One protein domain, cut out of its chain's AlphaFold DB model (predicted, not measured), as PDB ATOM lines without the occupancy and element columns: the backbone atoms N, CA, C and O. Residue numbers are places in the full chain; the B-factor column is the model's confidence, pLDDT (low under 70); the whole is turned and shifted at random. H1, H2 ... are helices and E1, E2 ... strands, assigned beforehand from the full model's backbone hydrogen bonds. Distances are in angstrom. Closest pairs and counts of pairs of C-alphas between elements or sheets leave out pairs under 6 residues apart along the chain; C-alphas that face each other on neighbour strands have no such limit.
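This is residues 540 to 609 of the 1221 residues of an uncharacterized protein of Plesiocystis pacifica SIR-1 (UniProt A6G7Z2). A narrow, strongly twisted sheet of five strands makes the body, with the helix H1 at one end of the long axis and the very short H2 at the other. Between E3 and H2 a long loop, residues 571 to 584, swings out and comes back. The 70 printed residues hold H1, E1, E2, E3, H2, E4 and E5, in that order; the sheet runs E1 - E2 - E3 - E4 - E5, all antiparallel, and the class is mixed, helices and strands. The whole is compact, with a radius of gyration of the C-alphas of 12.1 A, yet elongated, spanning 39 by 25 by 24 A.

H1, residues 540 to 547, begins at C-alpha 540 (-30.263, -12.857, 16.495) and is 11.9 A long. E1 is residues 549 to 551 and E2 558 to 560. E3, residues 563 to 570, is 18.3 A long. H2 is residues 585 to 588. E4, residues 594 to 598, measures 13.6 A, and E5, residues 601 to 606, 15.0 A, ending at C-alpha 606 (-45.025, 8.661, 29.256).

H1 is not on the sheet; 3 of its 4 O i to N i+4 pairs are within hydrogen-bond range, and H2 is too short for one. E1, E2 and E3 form a meander, each strand the antiparallel neighbour of the one before. N 550 and O 559 are 2.9 A apart, N 558 and O 568 2.8 A. E3 and E4 stand at 155 degrees, with N 569 and O 595 2.9 A apart. E4 and E5, a hairpin, have N 596 and O 604 at 2.9 A. H2 only grazes the sheet, with residues 585 to 586.

The C-alphas farthest apart, those of Glu 540 and Lys 588, are 39.2 A apart. The printed part has no cut. The link E3 to H2 is long. Residues 544 to 547 and 586 have pLDDT under 70.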
ATOM      1  N   GLU A 540     -29.185 -12.810  15.499       86.50
ATOM      2  CA  GLU A 540     -30.263 -12.857  16.495       86.50
ATOM      3  C   GLU A 540     -30.113 -11.745  17.545       86.50
ATOM      4  O   GLU A 540     -31.053 -11.000  17.836       86.50
ATOM      5  N   ARG A 541     -28.878 -11.496  18.001       84.81
ATOM      6  CA  ARG A 541     -28.528 -10.356  18.862       84.81
ATOM      7  C   ARG A 541     -28.843  -9.006  18.211       84.81
ATOM      8  O   ARG A 541     -29.132  -8.047  18.929       84.81
ATOM      9  N   LYS A 542     -28.806  -8.895  16.877       82.69
ATOM     10  CA  LYS A 542     -29.248  -7.698  16.140       82.69
ATOM     11  C   LYS A 542     -30.775  -7.613  16.072       82.69
ATOM     12  O   LYS A 542     -31.292  -6.553  16.418       82.69
ATOM     13  N   LYS A 543     -31.493  -8.698  15.738       77.44
ATOM     14  CA  LYS A 543     -32.974  -8.739  15.768       77.44
ATOM     15  C   LYS A 543     -33.507  -8.286  17.133       77.44
ATOM     16  O   LYS A 543     -34.283  -7.333  17.206       77.44
ATOM     17  N   GLY A 544     -33.000  -8.881  18.218       65.12
ATOM     18  CA  GLY A 544     -33.396  -8.550  19.590       65.12
ATOM     19  C   GLY A 544     -33.169  -7.080  19.971       65.12
ATOM     20  O   GLY A 544     -34.020  -6.484  20.629       65.12
ATOM     21  N   ARG A 545     -32.074  -6.453  19.510       62.25
ATOM     22  CA  ARG A 545     -31.776  -5.027  19.774       62.25
ATOM     23  C   ARG A 545     -32.709  -4.044  19.062       62.25
ATOM     24  O   ARG A 545     -32.878  -2.932  19.559       62.25
ATOM     25  N   VAL A 546     -33.276  -4.395  17.903       57.38
ATOM     26  CA  VAL A 546     -34.082  -3.447  17.104       57.38
ATOM     27  C   VAL A 546     -35.353  -3.033  17.855       57.38
ATOM     28  O   VAL A 546     -35.686  -1.845  17.899       57.38
ATOM     29  N   THR A 547     -36.022  -3.973  18.531       65.25
ATOM     30  CA  THR A 547     -37.164  -3.655  19.402       65.25
ATOM     31  C   THR A 547     -36.793  -3.676  20.885       65.25
ATOM     32  O   THR A 547     -36.949  -2.638  21.535       65.25
ATOM     33  N   GLY A 548     -36.307  -4.808  21.406       83.38
ATOM     34  CA  GLY A 548     -36.335  -5.172  22.834       83.38
ATOM     35  C   GLY A 548     -37.712  -5.666  23.315       83.38
ATOM     36  O   GLY A 548     -37.880  -6.032  24.473       83.38
ATOM     37  N   TRP A 549     -38.706  -5.697  22.423       90.38
ATOM     38  CA  TRP A 549     -40.127  -5.871  22.737       90.38
ATOM     39  C   TRP A 549     -40.778  -6.899  21.805       90.38
ATOM     40  O   TRP A 549     -40.624  -6.804  20.583       90.38
ATOM     41  N   LYS A 550     -41.545  -7.837  22.374       91.94
ATOM     42  CA  LYS A 550     -42.408  -8.800  21.668       91.94
ATOM     43  C   LYS A 550     -43.858  -8.321  21.775       91.94
ATOM     44  O   LYS A 550     -44.308  -7.998  22.869       91.94
ATOM     45  N   ASN A 551     -44.597  -8.237  20.667       93.94
ATOM     46  CA  ASN A 551     -46.020  -7.873  20.715       93.94
ATOM     47  C   ASN A 551     -46.842  -8.988  21.380       93.94
ATOM     48  O   ASN A 551     -46.572 -10.170  21.162       93.94
ATOM     49  N   ILE A 552     -47.843  -8.603  22.173       93.75
ATOM     50  CA  ILE A 552     -48.863  -9.515  22.697       93.75
ATOM     51  C   ILE A 552     -49.975  -9.600  21.630       93.75
ATOM     52  O   ILE A 552     -50.610  -8.568  21.371       93.75
ATOM     53  N   PRO A 553     -50.210 -10.771  20.997       93.06
ATOM     54  CA  PRO A 553     -51.155 -10.910  19.887       93.06
ATOM     55  C   PRO A 553     -52.557 -10.384  20.212       93.06
ATOM     56  O   PRO A 553     -53.041 -10.536  21.329       93.06
ATOM     57  N   GLY A 554     -53.200  -9.742  19.235       91.19
ATOM     58  CA  GLY A 554     -54.525  -9.133  19.403       91.19
ATOM     59  C   GLY A 554     -54.549  -7.821  20.204       91.19
ATOM     60  O   GLY A 554     -55.629  -7.293  20.453       91.19
ATOM     61  N   THR A 555     -53.397  -7.264  20.606       93.81
ATOM     62  CA  THR A 555     -53.340  -6.081  21.489       93.81
ATOM     63  C   THR A 555     -52.392  -4.981  20.997       93.81
ATOM     64  O   THR A 555     -51.475  -5.216  20.208       93.81
ATOM     65  N   SER A 556     -52.559  -3.766  21.537       91.12
ATOM     66  CA  SER A 556     -51.612  -2.648  21.379       91.12
ATOM     67  C   SER A 556     -50.404  -2.714  22.333       91.12
ATOM     68  O   SER A 556     -49.677  -1.726  22.470       91.12
ATOM     69  N   CYS A 557     -50.205  -3.846  23.017       95.19
ATOM     70  CA  CYS A 557     -49.217  -4.017  24.077       95.19
ATOM     71  C   CYS A 557     -48.051  -4.930  23.674       95.19
ATOM     72  O   CYS A 557     -48.100  -5.682  22.696       95.19
ATOM     73  N   PHE A 558     -46.977  -4.858  24.456       95.25
ATOM     74  CA  PHE A 558     -45.735  -5.586  24.235       95.25
ATOM     75  C   PHE A 558     -45.148  -6.063  25.568       95.25
ATOM     76  O   PHE A 558     -45.134  -5.292  26.526       95.25
ATOM     77  N   THR A 559     -44.613  -7.283  25.623       95.31
ATOM     78  CA  THR A 559     -43.733  -7.735  26.715       95.31
ATOM     79  C   THR A 559     -42.270  -7.474  26.373       95.31
ATOM     80  O   THR A 559     -41.889  -7.433  25.197       95.31
ATOM     81  N   HIS A 560     -41.429  -7.267  27.385       94.25
ATOM     82  CA  HIS A 560     -40.000  -7.066  27.174       94.25
ATOM     83  C   HIS A 560     -39.282  -8.409  26.955       94.25
ATOM     84  O   HIS A 560     -39.500  -9.371  27.685       94.25
ATOM     85  N   VAL A 561     -38.377  -8.487  25.974       89.75
ATOM     86  CA  VAL A 561     -37.734  -9.758  25.560       89.75
ATOM     87  C   VAL A 561     -36.852 -10.370  26.660       89.75
ATOM     88  O   VAL A 561     -36.613 -11.573  26.673       89.75
ATOM     89  N   HIS A 562     -36.384  -9.559  27.612       87.31
ATOM     90  CA  HIS A 562     -35.608 -10.023  28.770       87.31
ATOM     91  C   HIS A 562     -36.404 -10.058  30.084       87.31
ATOM     92  O   HIS A 562     -35.816 -10.343  31.127       87.31
ATOM     93  N   ASP A 563     -37.695  -9.708  30.053       90.69
ATOM     94  CA  ASP A 563     -38.553  -9.598  31.234       90.69
ATOM     95  C   ASP A 563     -40.036  -9.623  30.821       90.69
ATOM     96  O   ASP A 563     -40.646  -8.605  30.495       90.69
ATOM     97  N   ASP A 564     -40.608 -10.820  30.836       92.56
ATOM     98  CA  ASP A 564     -42.028 -11.101  30.618       92.56
ATOM     99  C   ASP A 564     -42.979 -10.244  31.473       92.56
ATOM    100  O   ASP A 564     -44.030  -9.818  30.993       92.56
ATOM    101  N   SER A 565     -42.583  -9.931  32.710       93.50
ATOM    102  CA  SER A 565     -43.361  -9.109  33.642       93.50
ATOM    103  C   SER A 565     -43.313  -7.600  33.353       93.50
ATOM    104  O   SER A 565     -44.060  -6.826  33.955       93.50
ATOM    105  N   LEU A 566     -42.466  -7.153  32.415       95.81
ATOM    106  CA  LEU A 566     -42.509  -5.787  31.897       95.81
ATOM    107  C   LEU A 566     -43.435  -5.708  30.694       95.81
ATOM    108  O   LEU A 566     -43.080  -6.099  29.583       95.81
ATOM    109  N   THR A 567     -44.615  -5.129  30.913       96.69
ATOM    110  CA  THR A 567     -45.576  -4.849  29.843       96.69
ATOM    111  C   THR A 567     -45.595  -3.362  29.504       96.69
ATOM    112  O   THR A 567     -45.772  -2.510  30.376       96.69
ATOM    113  N   LEU A 568     -45.436  -3.045  28.222       96.12
ATOM    114  CA  LEU A 568     -45.626  -1.719  27.651       96.12
ATOM    115  C   LEU A 568     -46.937  -1.695  26.869       96.12
ATOM    116  O   LEU A 568     -47.085  -2.406  25.880       96.12
ATOM    117  N   CYS A 569     -47.860  -0.835  27.280       95.19
ATOM    118  CA  CYS A 569     -49.158  -0.645  26.643       95.19
ATOM    119  C   CYS A 569     -49.368   0.810  26.199       95.19
ATOM    120  O   CYS A 569     -48.750   1.748  26.717       95.19
ATOM    121  N   THR A 570     -50.328   1.040  25.296       91.62
ATOM    122  CA  THR A 570     -50.989   2.354  25.224       91.62
ATOM    123  C   THR A 570     -51.702   2.636  26.547       91.62
ATOM    124  O   THR A 570     -52.266   1.727  27.147       91.62
ATOM    125  N   ALA A 571     -51.704   3.884  27.014       85.81
ATOM    126  CA  ALA A 571     -52.266   4.272  28.316       85.81
ATOM    127  C   ALA A 571     -53.809   4.337  28.371       85.81
ATOM    128  O   ALA A 571     -54.381   4.760  29.376       85.81
ATOM    129  N   TYR A 572     -54.477   3.954  27.283       90.31
ATOM    130  CA  TYR A 572     -55.868   3.518  27.294       90.31
ATOM    131  C   TYR A 572     -55.887   1.997  27.110       90.31
ATOM    132  O   TYR A 572     -55.344   1.516  26.112       90.31
ATOM    133  N   GLN A 573     -56.481   1.280  28.065       90.06
ATOM    134  CA  GLN A 573     -56.744  -0.162  28.043       90.06
ATOM    135  C   GLN A 573     -58.097  -0.432  28.710       90.06
ATOM    136  O   GLN A 573     -58.329   0.018  29.833       90.06
ATOM    137  N   SER A 574     -58.982  -1.165  28.034       89.44
ATOM    138  CA  SER A 574     -60.308  -1.537  28.552       89.44
ATOM    139  C   SER A 574     -60.297  -2.812  29.401       89.44
ATOM    140  O   SER A 574     -61.182  -2.995  30.233       89.44
ATOM    141  N   LYS A 575     -59.288  -3.671  29.223       93.75
ATOM    142  CA  LYS A 575     -59.036  -4.899  29.995       93.75
ATOM    143  C   LYS A 575     -57.604  -4.874  30.544       93.75
ATOM    144  O   LYS A 575     -56.793  -4.060  30.103       93.75
ATOM    145  N   SER A 576     -57.283  -5.746  31.496       94.38
ATOM    146  CA  SER A 576     -55.890  -6.027  31.862       94.38
ATOM    147  C   SER A 576     -55.181  -6.765  30.723       94.38
ATOM    148  O   SER A 576     -55.768  -7.637  30.085       94.38
ATOM    149  N   ILE A 577     -53.924  -6.408  30.452       95.81
ATOM    150  CA  ILE A 577     -53.098  -7.029  29.407       95.81
ATOM    151  C   ILE A 577     -51.673  -7.163  29.945       95.81
ATOM    152  O   ILE A 577     -51.046  -6.162  30.292       95.81
ATOM    153  N   GLY A 578     -51.167  -8.396  30.040       94.12
ATOM    154  CA  GLY A 578     -49.917  -8.680  30.751       94.12
ATOM    155  C   GLY A 578     -49.959  -8.129  32.181       94.12
ATOM    156  O   GLY A 578     -50.965  -8.254  32.876       94.12
ATOM    157  N   SER A 579     -48.896  -7.449  32.605       95.56
ATOM    158  CA  SER A 579     -48.834  -6.762  33.903       95.56
ATOM    159  C   SER A 579     -49.468  -5.361  33.904       95.56
ATOM    160  O   SER A 579     -49.352  -4.646  34.899       95.56
ATOM    161  N   CYS A 580     -50.123  -4.929  32.817       95.88
ATOM    162  CA  CYS A 580     -50.838  -3.653  32.778       95.88
ATOM    163  C   CYS A 580     -52.310  -3.796  33.206       95.88
ATOM    164  O   CYS A 580     -53.054  -4.548  32.570       95.88
ATOM    165  N   PRO A 581     -52.776  -3.039  34.221       95.12
ATOM    166  CA  PRO A 581     -54.193  -2.973  34.569       95.12
ATOM    167  C   PRO A 581     -54.991  -2.161  33.528       95.12
ATOM    168  O   PRO A 581     -54.401  -1.354  32.798       95.12
ATOM    169  N   PRO A 582     -56.331  -2.307  33.479       93.44
ATOM    170  CA  PRO A 582     -57.181  -1.412  32.699       93.44
ATOM    171  C   PRO A 582     -56.980   0.044  33.149       93.44
ATOM    172  O   PRO A 582     -56.830   0.341  34.335       93.44
ATOM    173  N   SER A 583     -56.957   0.971  32.193       90.25
ATOM    174  CA  SER A 583     -56.668   2.384  32.438       90.25
ATOM    175  C   SER A 583     -57.319   3.275  31.388       90.25
ATOM    176  O   SER A 583     -57.335   2.960  30.203       90.25
ATOM    177  N   GLN A 584     -57.818   4.433  31.818       87.62
ATOM    178  CA  GLN A 584     -58.352   5.477  30.934       87.62
ATOM    179  C   GLN A 584     -57.469   6.736  30.908       87.62
ATOM    180  O   GLN A 584     -57.872   7.767  30.367       87.62
ATOM    181  N   GLU A 585     -56.278   6.709  31.515       80.75
ATOM    182  CA  GLU A 585     -55.449   7.915  31.644       80.75
ATOM    183  C   GLU A 585     -54.962   8.473  30.300       80.75
ATOM    184  O   GLU A 585     -54.807   9.690  30.168       80.75
ATOM    185  N   GLY A 586     -54.804   7.617  29.285       69.75
ATOM    186  CA  GLY A 586     -54.422   8.014  27.928       69.75
ATOM    187  C   GLY A 586     -55.397   8.967  27.242       69.75
ATOM    188  O   GLY A 586     -54.972   9.798  26.442       69.75
ATOM    189  N   LEU A 587     -56.682   8.917  27.607       75.50
ATOM    190  CA  LEU A 587     -57.691   9.872  27.136       75.50
ATOM    191  C   LEU A 587     -57.610  11.215  27.883       75.50
ATOM    192  O   LEU A 587     -58.026  12.245  27.362       75.50
ATOM    193  N   LYS A 588     -57.062  11.217  29.105       82.62
ATOM    194  CA  LYS A 588     -57.070  12.367  30.024       82.62
ATOM    195  C   LYS A 588     -55.849  13.279  29.863       82.62
ATOM    196  O   LYS A 588     -55.872  14.407  30.354       82.62
ATOM    197  N   SER A 589     -54.768  12.841  29.203       81.62
ATOM    198  CA  SER A 589     -53.628  13.724  28.917       81.62
ATOM    199  C   SER A 589     -52.720  13.264  27.765       81.62
ATOM    200  O   SER A 589     -52.176  12.160  27.829       81.62
ATOM    201  N   PRO A 590     -52.349  14.149  26.813       78.75
ATOM    202  CA  PRO A 590     -51.305  13.860  25.819       78.75
ATOM    203  C   PRO A 590     -49.895  13.711  26.434       78.75
ATOM    204  O   PRO A 590     -48.941  13.386  25.731       78.75
ATOM    205  N   SER A 591     -49.735  13.941  27.744       79.06
ATOM    206  CA  SER A 591     -48.498  13.638  28.481       79.06
ATOM    207  C   SER A 591     -48.391  12.182  28.962       79.06
ATOM    208  O   SER A 591     -47.330  11.793  29.447       79.06
ATOM    209  N   ARG A 592     -49.465  11.390  28.824       86.38
ATOM    210  CA  ARG A 592     -49.601  10.012  29.321       86.38
ATOM    211  C   ARG A 592     -50.158   9.101  28.221       86.38
ATOM    212  O   ARG A 592     -51.231   8.556  28.385       86.38
ATOM    213  N   GLN A 593     -49.491   8.976  27.074       88.38
ATOM    214  CA  GLN A 593     -49.981   8.156  25.948       88.38
ATOM    215  C   GLN A 593     -49.477   6.703  25.992       88.38
ATOM    216  O   GLN A 593     -50.169   5.806  25.513       88.38
ATOM    217  N   PHE A 594     -48.315   6.464  26.604       93.19
ATOM    218  CA  PHE A 594     -47.787   5.129  26.899       93.19
ATOM    219  C   PHE A 594     -47.783   4.868  28.404       93.19
ATOM    220  O   PHE A 594     -47.617   5.797  29.201       93.19
ATOM    221  N   MET A 595     -47.946   3.601  28.771       94.44
ATOM    222  CA  MET A 595     -47.971   3.104  30.142       94.44
ATOM    223  C   MET A 595     -47.035   1.893  30.238       94.44
ATOM    224  O   MET A 595     -47.241   0.899  29.544       94.44
ATOM    225  N   LEU A 596     -45.993   2.003  31.064       96.12
ATOM    226  CA  LEU A 596     -45.068   0.917  31.390       96.12
ATOM    227  C   LEU A 596     -45.466   0.329  32.747       96.12
ATOM    228  O   LEU A 596     -45.590   1.066  33.731       96.12
ATOM    229  N   CYS A 597     -45.662  -0.983  32.786       95.38
ATOM    230  CA  CYS A 597     -46.205  -1.709  33.926       95.38
ATOM    231  C   CYS A 597     -45.251  -2.826  34.358       95.38
ATOM    232  O   CYS A 597     -44.630  -3.481  33.522       95.38
ATOM    233  N   HIS A 598     -45.157  -3.029  35.670       94.06
ATOM    234  CA  HIS A 598     -44.345  -4.045  36.334       94.06
ATOM    235  C   HIS A 598     -45.093  -4.443  37.614       94.06
ATOM    236  O   HIS A 598     -45.561  -3.532  38.299       94.06
ATOM    237  N   PRO A 599     -45.211  -5.731  37.981       90.62
ATOM    238  CA  PRO A 599     -46.077  -6.167  39.085       90.62
ATOM    239  C   PRO A 599     -45.769  -5.499  40.436       90.62
ATOM    240  O   PRO A 599     -46.664  -5.299  41.249       90.62
ATOM    241  N   GLU A 600     -44.519  -5.097  40.673       87.62
ATOM    242  CA  GLU A 600     -44.098  -4.480  41.939       87.62
ATOM    243  C   GLU A 600     -44.355  -2.966  42.045       87.62
ATOM    244  O   GLU A 600     -44.075  -2.368  43.088       87.62
ATOM    245  N   HIS A 601     -44.754  -2.291  40.961       88.50
ATOM    246  CA  HIS A 601     -44.755  -0.826  40.879       88.50
ATOM    247  C   HIS A 601     -46.033  -0.296  40.217       88.50
ATOM    248  O   HIS A 601     -46.469  -0.798  39.185       88.50
ATOM    249  N   SER A 602     -46.598   0.789  40.757       90.25
ATOM    250  CA  SER A 602     -47.716   1.491  40.112       90.25
ATOM    251  C   SER A 602     -47.345   1.911  38.677       90.25
ATOM    252  O   SER A 602     -46.225   2.398  38.480       90.25
ATOM    253  N   PRO A 603     -48.256   1.793  37.687       92.94
ATOM    254  CA  PRO A 603     -47.935   2.067  36.288       92.94
ATOM    255  C   PRO A 603     -47.316   3.451  36.054       92.94
ATOM    256  O   PRO A 603     -47.759   4.467  36.604       92.94
ATOM    257  N   MET A 604     -46.276   3.488  35.221       93.69
ATOM    258  CA  MET A 604     -45.524   4.699  34.893       93.69
ATOM    259  C   MET A 604     -45.936   5.219  33.514       93.69
ATOM    260  O   MET A 604     -45.972   4.471  32.540       93.69
ATOM    261  N   PHE A 605     -46.241   6.517  33.427       93.12
ATOM    262  CA  PHE A 605     -46.865   7.124  32.247       93.12
ATOM    263  C   PHE A 605     -45.936   8.083  31.494       93.12
ATOM    264  O   PHE A 605     -45.266   8.929  32.095       93.12
ATOM    265  N   TYR A 606     -45.959   7.986  30.162       92.94
ATOM    266  CA  TYR A 606     -45.025   8.661  29.256       92.94
ATOM    267  C   TYR A 606     -45.744   9.317  28.063       92.94
ATOM    268  O   TYR A 606     -46.768   8.806  27.602       92.94
ATOM    269  N   PRO A 607     -45.227  10.432  27.513       89.50
ATOM    270  CA  PRO A 607     -45.799  11.075  26.328       89.50
ATOM    271  C   PRO A 607     -45.535  10.247  25.061       89.50
ATOM    272  O   PRO A 607     -44.497   9.606  24.944       89.50
ATOM    273  N   GLY A 608     -46.415  10.324  24.059       84.50
ATOM    274  CA  GLY A 608     -46.321   9.524  22.826       84.50
ATOM    275  C   GLY A 608     -45.319  10.031  21.780       84.50
ATOM    276  O   GLY A 608     -45.328   9.576  20.641       84.50
ATOM    277  N   LYS A 609     -44.473  11.004  22.135       84.06
ATOM    278  CA  LYS A 609     -43.425  11.556  21.258       84.06
ATOM    279  C   LYS A 609     -42.143  10.723  21.374       84.06
ATOM    280  O   LYS A 609     -41.947  10.046  22.377       84.06
TER     281      LYS A 609